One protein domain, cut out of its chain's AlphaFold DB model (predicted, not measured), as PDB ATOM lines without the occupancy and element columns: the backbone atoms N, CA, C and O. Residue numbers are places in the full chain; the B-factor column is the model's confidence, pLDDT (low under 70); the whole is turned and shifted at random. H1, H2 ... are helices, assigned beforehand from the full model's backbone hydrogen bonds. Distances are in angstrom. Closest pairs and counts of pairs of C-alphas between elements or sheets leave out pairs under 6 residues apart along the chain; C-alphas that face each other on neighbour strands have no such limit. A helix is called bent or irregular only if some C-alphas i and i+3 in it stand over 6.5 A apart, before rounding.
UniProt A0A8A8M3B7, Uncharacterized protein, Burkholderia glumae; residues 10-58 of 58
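Overview. This is residues 10 to 58 of the 58 residues of an uncharacterized protein of Burkholderia glumae (UniProt A0A8A8M3B7). One long helix, H4, makes the length; H2 packs on its first residues, with short H1 and H3 beside H2, and residues 45 to 58 stick out. The 49 printed residues hold four named helices, H1 to H4, and no named strand: all helix, loose, radius of gyration of the C-alphas 12.8 A, spans 42 by 20 by 11 A.

Along the chain. Find C-alpha 36 at (-11.652, -27.330, 8.861), where H4, residues 36 to 56, begins; it runs 30.4 A to C-alpha 56 at (2.770, -51.285, -3.148). Before it look for H1, residues 10 to 15, H2, residues 19 to 27, and irregular H3, residues 29 to 32, 7.7 A.

Arrangement. H4 touches H2 with residues 36 to 41 alone, closest C-alphas Asp 37 and Phe 19, 4.9 A, at a steep tilt of 60 degrees. H1 and H2 form a hairpin, closest C-alphas Thr 13 and Phe 22, 5.9 A. H3 only just touches H2, only at the corner, with 3 pairs of C-alphas within 8 A. In H1, H2 and H4 every O i to N i+4 pair is within hydrogen-bond range; H3 is too short for one.

Size, cuts and confidence. The printed part has no cut; its links are tight. Residues 10 to 12, 14 and 55 to 58 have pLDDT under 70.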
ATOM      1  N   PHE A  10     -15.356 -40.728  17.376       63.34
ATOM      2  CA  PHE A  10     -14.372 -39.926  16.650       63.34
ATOM      3  C   PHE A  10     -13.698 -40.723  15.525       63.34
ATOM      4  O   PHE A  10     -13.608 -40.267  14.386       63.34
ATOM      5  N   ALA A  11     -13.297 -41.960  15.826       65.19
ATOM      6  CA  ALA A  11     -12.717 -42.870  14.847       65.19
ATOM      7  C   ALA A  11     -13.740 -43.282  13.776       65.19
ATOM      8  O   ALA A  11     -13.373 -43.387  12.609       65.19
ATOM      9  N   SER A  12     -15.011 -43.467  14.144       67.31
ATOM     10  CA  SER A  12     -16.087 -43.764  13.192       67.31
ATOM     11  C   SER A  12     -16.304 -42.617  12.210       67.31
ATOM     12  O   SER A  12     -16.322 -42.856  11.014       67.31
ATOM     13  N   THR A  13     -16.338 -41.360  12.670       70.38
ATOM     14  CA  THR A  13     -16.507 -40.221  11.746       70.38
ATOM     15  C   THR A  13     -15.372 -40.072  10.732       70.38
ATOM     16  O   THR A  13     -15.617 -39.592   9.632       70.38
ATOM     17  N   VAL A  14     -14.148 -40.499  11.063       69.94
ATOM     18  CA  VAL A  14     -13.030 -40.532  10.102       69.94
ATOM     19  C   VAL A  14     -13.150 -41.724   9.155       69.94
ATOM     20  O   VAL A  14     -12.932 -41.558   7.961       69.94
ATOM     21  N   LYS A  15     -13.516 -42.907   9.669       70.94
ATOM     22  CA  LYS A  15     -13.739 -44.116   8.856       70.94
ATOM     23  C   LYS A  15     -14.874 -43.948   7.846       70.94
ATOM     24  O   LYS A  15     -14.751 -44.424   6.728       70.94
ATOM     25  N   ASP A  16     -15.931 -43.249   8.238       81.19
ATOM     26  CA  ASP A  16     -17.097 -42.964   7.398       81.19
ATOM     27  C   ASP A  16     -16.905 -41.689   6.550       81.19
ATOM     28  O   ASP A  16     -17.862 -41.179   5.972       81.19
ATOM     29  N   GLU A  17     -15.688 -41.123   6.525       79.56
ATOM     30  CA  GLU A  17     -15.332 -39.891   5.803       79.56
ATOM     31  C   GLU A  17     -16.241 -38.678   6.115       79.56
ATOM     32  O   GLU A  17     -16.352 -37.719   5.343       79.56
ATOM     33  N   ASN A  18     -16.877 -38.667   7.289       85.25
ATOM     34  CA  ASN A  18     -17.754 -37.594   7.742       85.25
ATOM     35  C   ASN A  18     -16.948 -36.466   8.411       85.25
ATOM     36  O   ASN A  18     -17.062 -36.181   9.608       85.25
ATOM     37  N   PHE A  19     -16.116 -35.805   7.602       84.50
ATOM     38  CA  PHE A  19     -15.209 -34.742   8.048       84.50
ATOM     39  C   PHE A  19     -15.938 -33.516   8.608       84.50
ATOM     40  O   PHE A  19     -15.386 -32.827   9.460       84.50
ATOM     41  N   ALA A  20     -17.180 -33.259   8.189       85.94
ATOM     42  CA  ALA A  20     -17.996 -32.176   8.732       85.94
ATOM     43  C   ALA A  20     -18.422 -32.459  10.183       85.94
ATOM     44  O   ALA A  20     -18.275 -31.597  11.051       85.94
ATOM     45  N   ALA A  21     -18.890 -33.680  10.477       85.00
ATOM     46  CA  ALA A  21     -19.226 -34.087  11.843       85.00
ATOM     47  C   ALA A  21     -17.990 -34.072  12.751       85.00
ATOM     48  O   ALA A  21     -18.042 -33.559  13.871       85.00
ATOM     49  N   PHE A  22     -16.862 -34.560  12.234       82.94
ATOM     50  CA  PHE A  22     -15.583 -34.527  12.931       82.94
ATOM     51  C   PHE A  22     -15.123 -33.088  13.218       82.94
ATOM     52  O   PHE A  22     -14.835 -32.731  14.363       82.94
ATOM     53  N   ALA A  23     -15.109 -32.226  12.198       84.69
ATOM     54  CA  ALA A  23     -14.668 -30.843  12.325       84.69
ATOM     55  C   ALA A  23     -15.561 -30.055  13.289       84.69
ATOM     56  O   ALA A  23     -15.035 -29.312  14.121       84.69
ATOM     57  N   LYS A  24     -16.881 -30.269  13.242       85.81
ATOM     58  CA  LYS A  24     -17.841 -29.692  14.189       85.81
ATOM     59  C   LYS A  24     -17.606 -30.174  15.622       85.81
ATOM     60  O   LYS A  24     -17.679 -29.371  16.546       85.81
ATOM     61  N   SER A  25     -17.291 -31.457  15.819       81.94
ATOM     62  CA  SER A  25     -17.008 -32.015  17.149       81.94
ATOM     63  C   SER A  25     -15.728 -31.448  17.774       81.94
ATOM     64  O   SER A  25     -15.676 -31.303  18.991       81.94
ATOM     65  N   CYS A  26     -14.701 -31.145  16.973       78.44
ATOM     66  CA  CYS A  26     -13.434 -30.588  17.466       78.44
ATOM     67  C   CYS A  26     -13.446 -29.071  17.630       78.44
ATOM     68  O   CYS A  26     -12.861 -28.547  18.571       78.44
ATOM     69  N   ASN A  27     -14.042 -28.371  16.666       81.31
ATOM     70  CA  ASN A  27     -13.875 -26.928  16.498       81.31
ATOM     71  C   ASN A  27     -15.159 -26.151  16.821       81.31
ATOM     72  O   ASN A  27     -15.176 -24.926  16.737       81.31
ATOM     73  N   GLY A  28     -16.236 -26.855  17.182       83.50
ATOM     74  CA  GLY A  28     -17.535 -26.257  17.451       83.50
ATOM     75  C   GLY A  28     -18.303 -25.877  16.176       83.50
ATOM     76  O   GLY A  28     -17.915 -26.237  15.063       83.50
ATOM     77  N   PRO A  29     -19.435 -25.166  16.317       86.50
ATOM     78  CA  PRO A  29     -20.333 -24.857  15.204       86.50
ATOM     79  C   PRO A  29     -19.690 -23.983  14.118       86.50
ATOM     80  O   PRO A  29     -20.047 -24.150  12.960       86.50
ATOM     81  N   ALA A  30     -18.704 -23.149  14.459       91.06
ATOM     82  CA  ALA A  30     -17.960 -22.281  13.536       91.06
ATOM     83  C   ALA A  30     -16.832 -23.004  12.760       91.06
ATOM     84  O   ALA A  30     -15.910 -22.379  12.241       91.06
ATOM     85  N   TYR A  31     -16.852 -24.341  12.686       86.56
ATOM     86  CA  TYR A  31     -15.806 -25.112  11.997       86.56
ATOM     87  C   TYR A  31     -15.666 -24.758  10.504       86.56
ATOM     88  O   TYR A  31     -14.574 -24.900   9.943       86.56
ATOM     89  N   TYR A  32     -16.759 -24.314   9.877       88.69
ATOM     90  CA  TYR A  32     -16.827 -23.978   8.456       88.69
ATOM     91  C   TYR A  32     -16.114 -22.659   8.133       88.69
ATOM     92  O   TYR A  32     -15.535 -22.547   7.054       88.69
ATOM     93  N   ASP A  33     -16.054 -21.711   9.076       91.69
ATOM     94  CA  ASP A  33     -15.386 -20.411   8.882       91.69
ATOM     95  C   ASP A  33     -13.895 -20.579   8.552       91.69
ATOM     96  O   ASP A  33     -13.309 -19.795   7.810       91.69
ATOM     97  N   ASN A  34     -13.285 -21.655   9.060       88.06
ATOM     98  CA  ASN A  34     -11.883 -21.995   8.829       88.06
ATOM     99  C   ASN A  34     -11.679 -23.140   7.825       88.06
ATOM    100  O   ASN A  34     -10.536 -23.587   7.645       88.06
ATOM    101  N   ASN A  35     -12.754 -23.611   7.178       88.44
ATOM    102  CA  ASN A  35     -12.748 -24.743   6.247       88.44
ATOM    103  C   ASN A  35     -12.050 -25.983   6.848       88.44
ATOM    104  O   ASN A  35     -11.181 -26.611   6.230       88.44
ATOM    105  N   ASN A  36     -12.338 -26.271   8.121       84.31
ATOM    106  CA  ASN A  36     -11.652 -27.330   8.861       84.31
ATOM    107  C   ASN A  36     -11.969 -28.722   8.299       84.31
ATOM    108  O   ASN A  36     -11.085 -29.570   8.207       84.31
ATOM    109  N   ASP A  37     -13.204 -28.930   7.860       86.38
ATOM    110  CA  ASP A  37     -13.669 -30.123   7.157       86.38
ATOM    111  C   ASP A  37     -12.929 -30.332   5.824       86.38
ATOM    112  O   ASP A  37     -12.405 -31.420   5.567       86.38
ATOM    113  N   GLY A  38     -12.799 -29.284   5.004       88.69
ATOM    114  CA  GLY A  38     -12.085 -29.354   3.731       88.69
ATOM    115  C   GLY A  38     -10.599 -29.676   3.907       88.69
ATOM    116  O   GLY A  38     -10.056 -30.535   3.204       88.69
ATOM    117  N   LYS A  39      -9.938 -29.051   4.891       88.50
ATOM    118  CA  LYS A  39      -8.533 -29.340   5.231       88.50
ATOM    119  C   LYS A  39      -8.344 -30.789   5.685       88.50
ATOM    120  O   LYS A  39      -7.393 -31.444   5.258       88.50
ATOM    121  N   MET A  40      -9.258 -31.311   6.501       85.25
ATOM    122  CA  MET A  40      -9.212 -32.701   6.962       85.25
ATOM    123  C   MET A  40      -9.401 -33.691   5.815       85.25
ATOM    124  O   MET A  40      -8.619 -34.632   5.705       85.25
ATOM    125  N   LYS A  41     -10.342 -33.431   4.902       87.06
ATOM    126  CA  LYS A  41     -10.546 -34.252   3.701       87.06
ATOM    127  C   LYS A  41      -9.307 -34.297   2.804       87.06
ATOM    128  O   LYS A  41      -8.937 -35.358   2.302       87.06
ATOM    129  N   ILE A  42      -8.650 -33.154   2.592       89.06
ATOM    130  CA  ILE A  42      -7.411 -33.084   1.801       89.06
ATOM    131  C   ILE A  42      -6.304 -33.904   2.464       89.06
ATOM    132  O   ILE A  42      -5.608 -34.656   1.782       89.06
ATOM    133  N   ASN A  43      -6.145 -33.773   3.781       85.44
ATOM    134  CA  ASN A  43      -5.134 -34.518   4.523       85.44
ATOM    135  C   ASN A  43      -5.410 -36.022   4.491       85.44
ATOM    136  O   ASN A  43      -4.492 -36.779   4.193       85.44
ATOM    137  N   PHE A  44      -6.658 -36.447   4.702       85.31
ATOM    138  CA  PHE A  44      -7.055 -37.853   4.624       85.31
ATOM    139  C   PHE A  44      -6.658 -38.473   3.280       85.31
ATOM    140  O   PHE A  44      -5.890 -39.428   3.252       85.31
ATOM    141  N   LYS A  45      -7.025 -37.835   2.160       85.25
ATOM    142  CA  LYS A  45      -6.646 -38.303   0.814       85.25
ATOM    143  C   LYS A  45      -5.138 -38.369   0.585       85.25
ATOM    144  O   LYS A  45      -4.661 -39.238  -0.142       85.25
ATOM    145  N   LYS A  46      -4.371 -37.421   1.137       83.88
ATOM    146  CA  LYS A  46      -2.902 -37.441   1.036       83.88
ATOM    147  C   LYS A  46      -2.317 -38.628   1.800       83.88
ATOM    148  O   LYS A  46      -1.440 -39.298   1.267       83.88
ATOM    149  N   PHE A  47      -2.814 -38.892   3.007       81.12
ATOM    150  CA  PHE A  47      -2.359 -40.017   3.819       81.12
ATOM    151  C   PHE A  47      -2.793 -41.367   3.246       81.12
ATOM    152  O   PHE A  47      -1.971 -42.273   3.212       81.12
ATOM    153  N   GLU A  48      -4.009 -41.497   2.710       83.06
ATOM    154  CA  GLU A  48      -4.440 -42.721   2.019       83.06
ATOM    155  C   GLU A  48      -3.562 -43.044   0.809       83.06
ATOM    156  O   GLU A  48      -3.127 -44.180   0.643       83.06
ATOM    157  N   LYS A  49      -3.241 -42.040  -0.019       75.81
ATOM    158  CA  LYS A  49      -2.319 -42.226  -1.149       75.81
ATOM    159  C   LYS A  49      -0.919 -42.628  -0.693       75.81
ATOM    160  O   LYS A  49      -0.295 -43.465  -1.337       75.81
ATOM    161  N   ALA A  50      -0.422 -42.035   0.392       76.00
ATOM    162  CA  ALA A  50       0.882 -42.383   0.948       76.00
ATOM    163  C   ALA A  50       0.902 -43.816   1.515       76.00
ATOM    164  O   ALA A  50       1.871 -44.543   1.303       76.00
ATOM    165  N   ASP A  51      -0.170 -44.244   2.187       75.62
ATOM    166  CA  ASP A  51      -0.320 -45.606   2.711       75.62
ATOM    167  C   ASP A  51      -0.417 -46.641   1.578       75.62
ATOM    168  O   ASP A  51       0.276 -47.656   1.613       75.62
ATOM    169  N   ALA A  52      -1.192 -46.346   0.527       75.94
ATOM    170  CA  ALA A  52      -1.279 -47.179  -0.672       75.94
ATOM    171  C   ALA A  52       0.088 -47.339  -1.359       75.94
ATOM    172  O   ALA A  52       0.523 -48.463  -1.596       75.94
ATOM    173  N   ALA A  53       0.817 -46.239  -1.575       73.44
ATOM    174  CA  ALA A  53       2.164 -46.280  -2.149       73.44
ATOM    175  C   ALA A  53       3.159 -47.065  -1.274       73.44
ATOM    176  O   ALA A  53       4.036 -47.753  -1.787       73.44
ATOM    177  N   THR A  54       3.013 -47.002   0.054       70.88
ATOM    178  CA  THR A  54       3.853 -47.770   0.988       70.88
ATOM    179  C   THR A  54       3.533 -49.267   0.950       70.88
ATOM    180  O   THR A  54       4.434 -50.088   1.106       70.88
ATOM    181  N   LYS A  55       2.264 -49.638   0.738       68.69
ATOM    182  CA  LYS A  55       1.833 -51.036   0.579       68.69
ATOM    183  C   LYS A  55       2.272 -51.638  -0.753       68.69
ATOM    184  O   LYS A  55       2.606 -52.812  -0.775       68.69
ATOM    185  N   GLU A  56       2.284 -50.854  -1.827       66.44
ATOM    186  CA  GLU A  56       2.770 -51.285  -3.148       66.44
ATOM    187  C   GLU A  56       4.301 -51.392  -3.219       66.44
ATOM    188  O   GLU A  56       4.833 -52.133  -4.038       66.44
ATOM    189  N   ALA A  57       5.021 -50.674  -2.352       59.53
ATOM    190  CA  ALA A  57       6.481 -50.721  -2.258       59.53
ATOM    191  C   ALA A  57       7.024 -51.907  -1.431       59.53
ATOM    192  O   ALA A  57       8.233 -51.968  -1.190       59.53
ATOM    193  N   LYS A  58       6.155 -52.807  -0.957       51.34
ATOM    194  CA  LYS A  58       6.483 -53.937  -0.077       51.34
ATOM    195  C   LYS A  58       6.268 -55.270  -0.780       51.34
ATOM    196  O   LYS A  58       7.090 -56.176  -0.524       51.34
TER     197      LYS A  58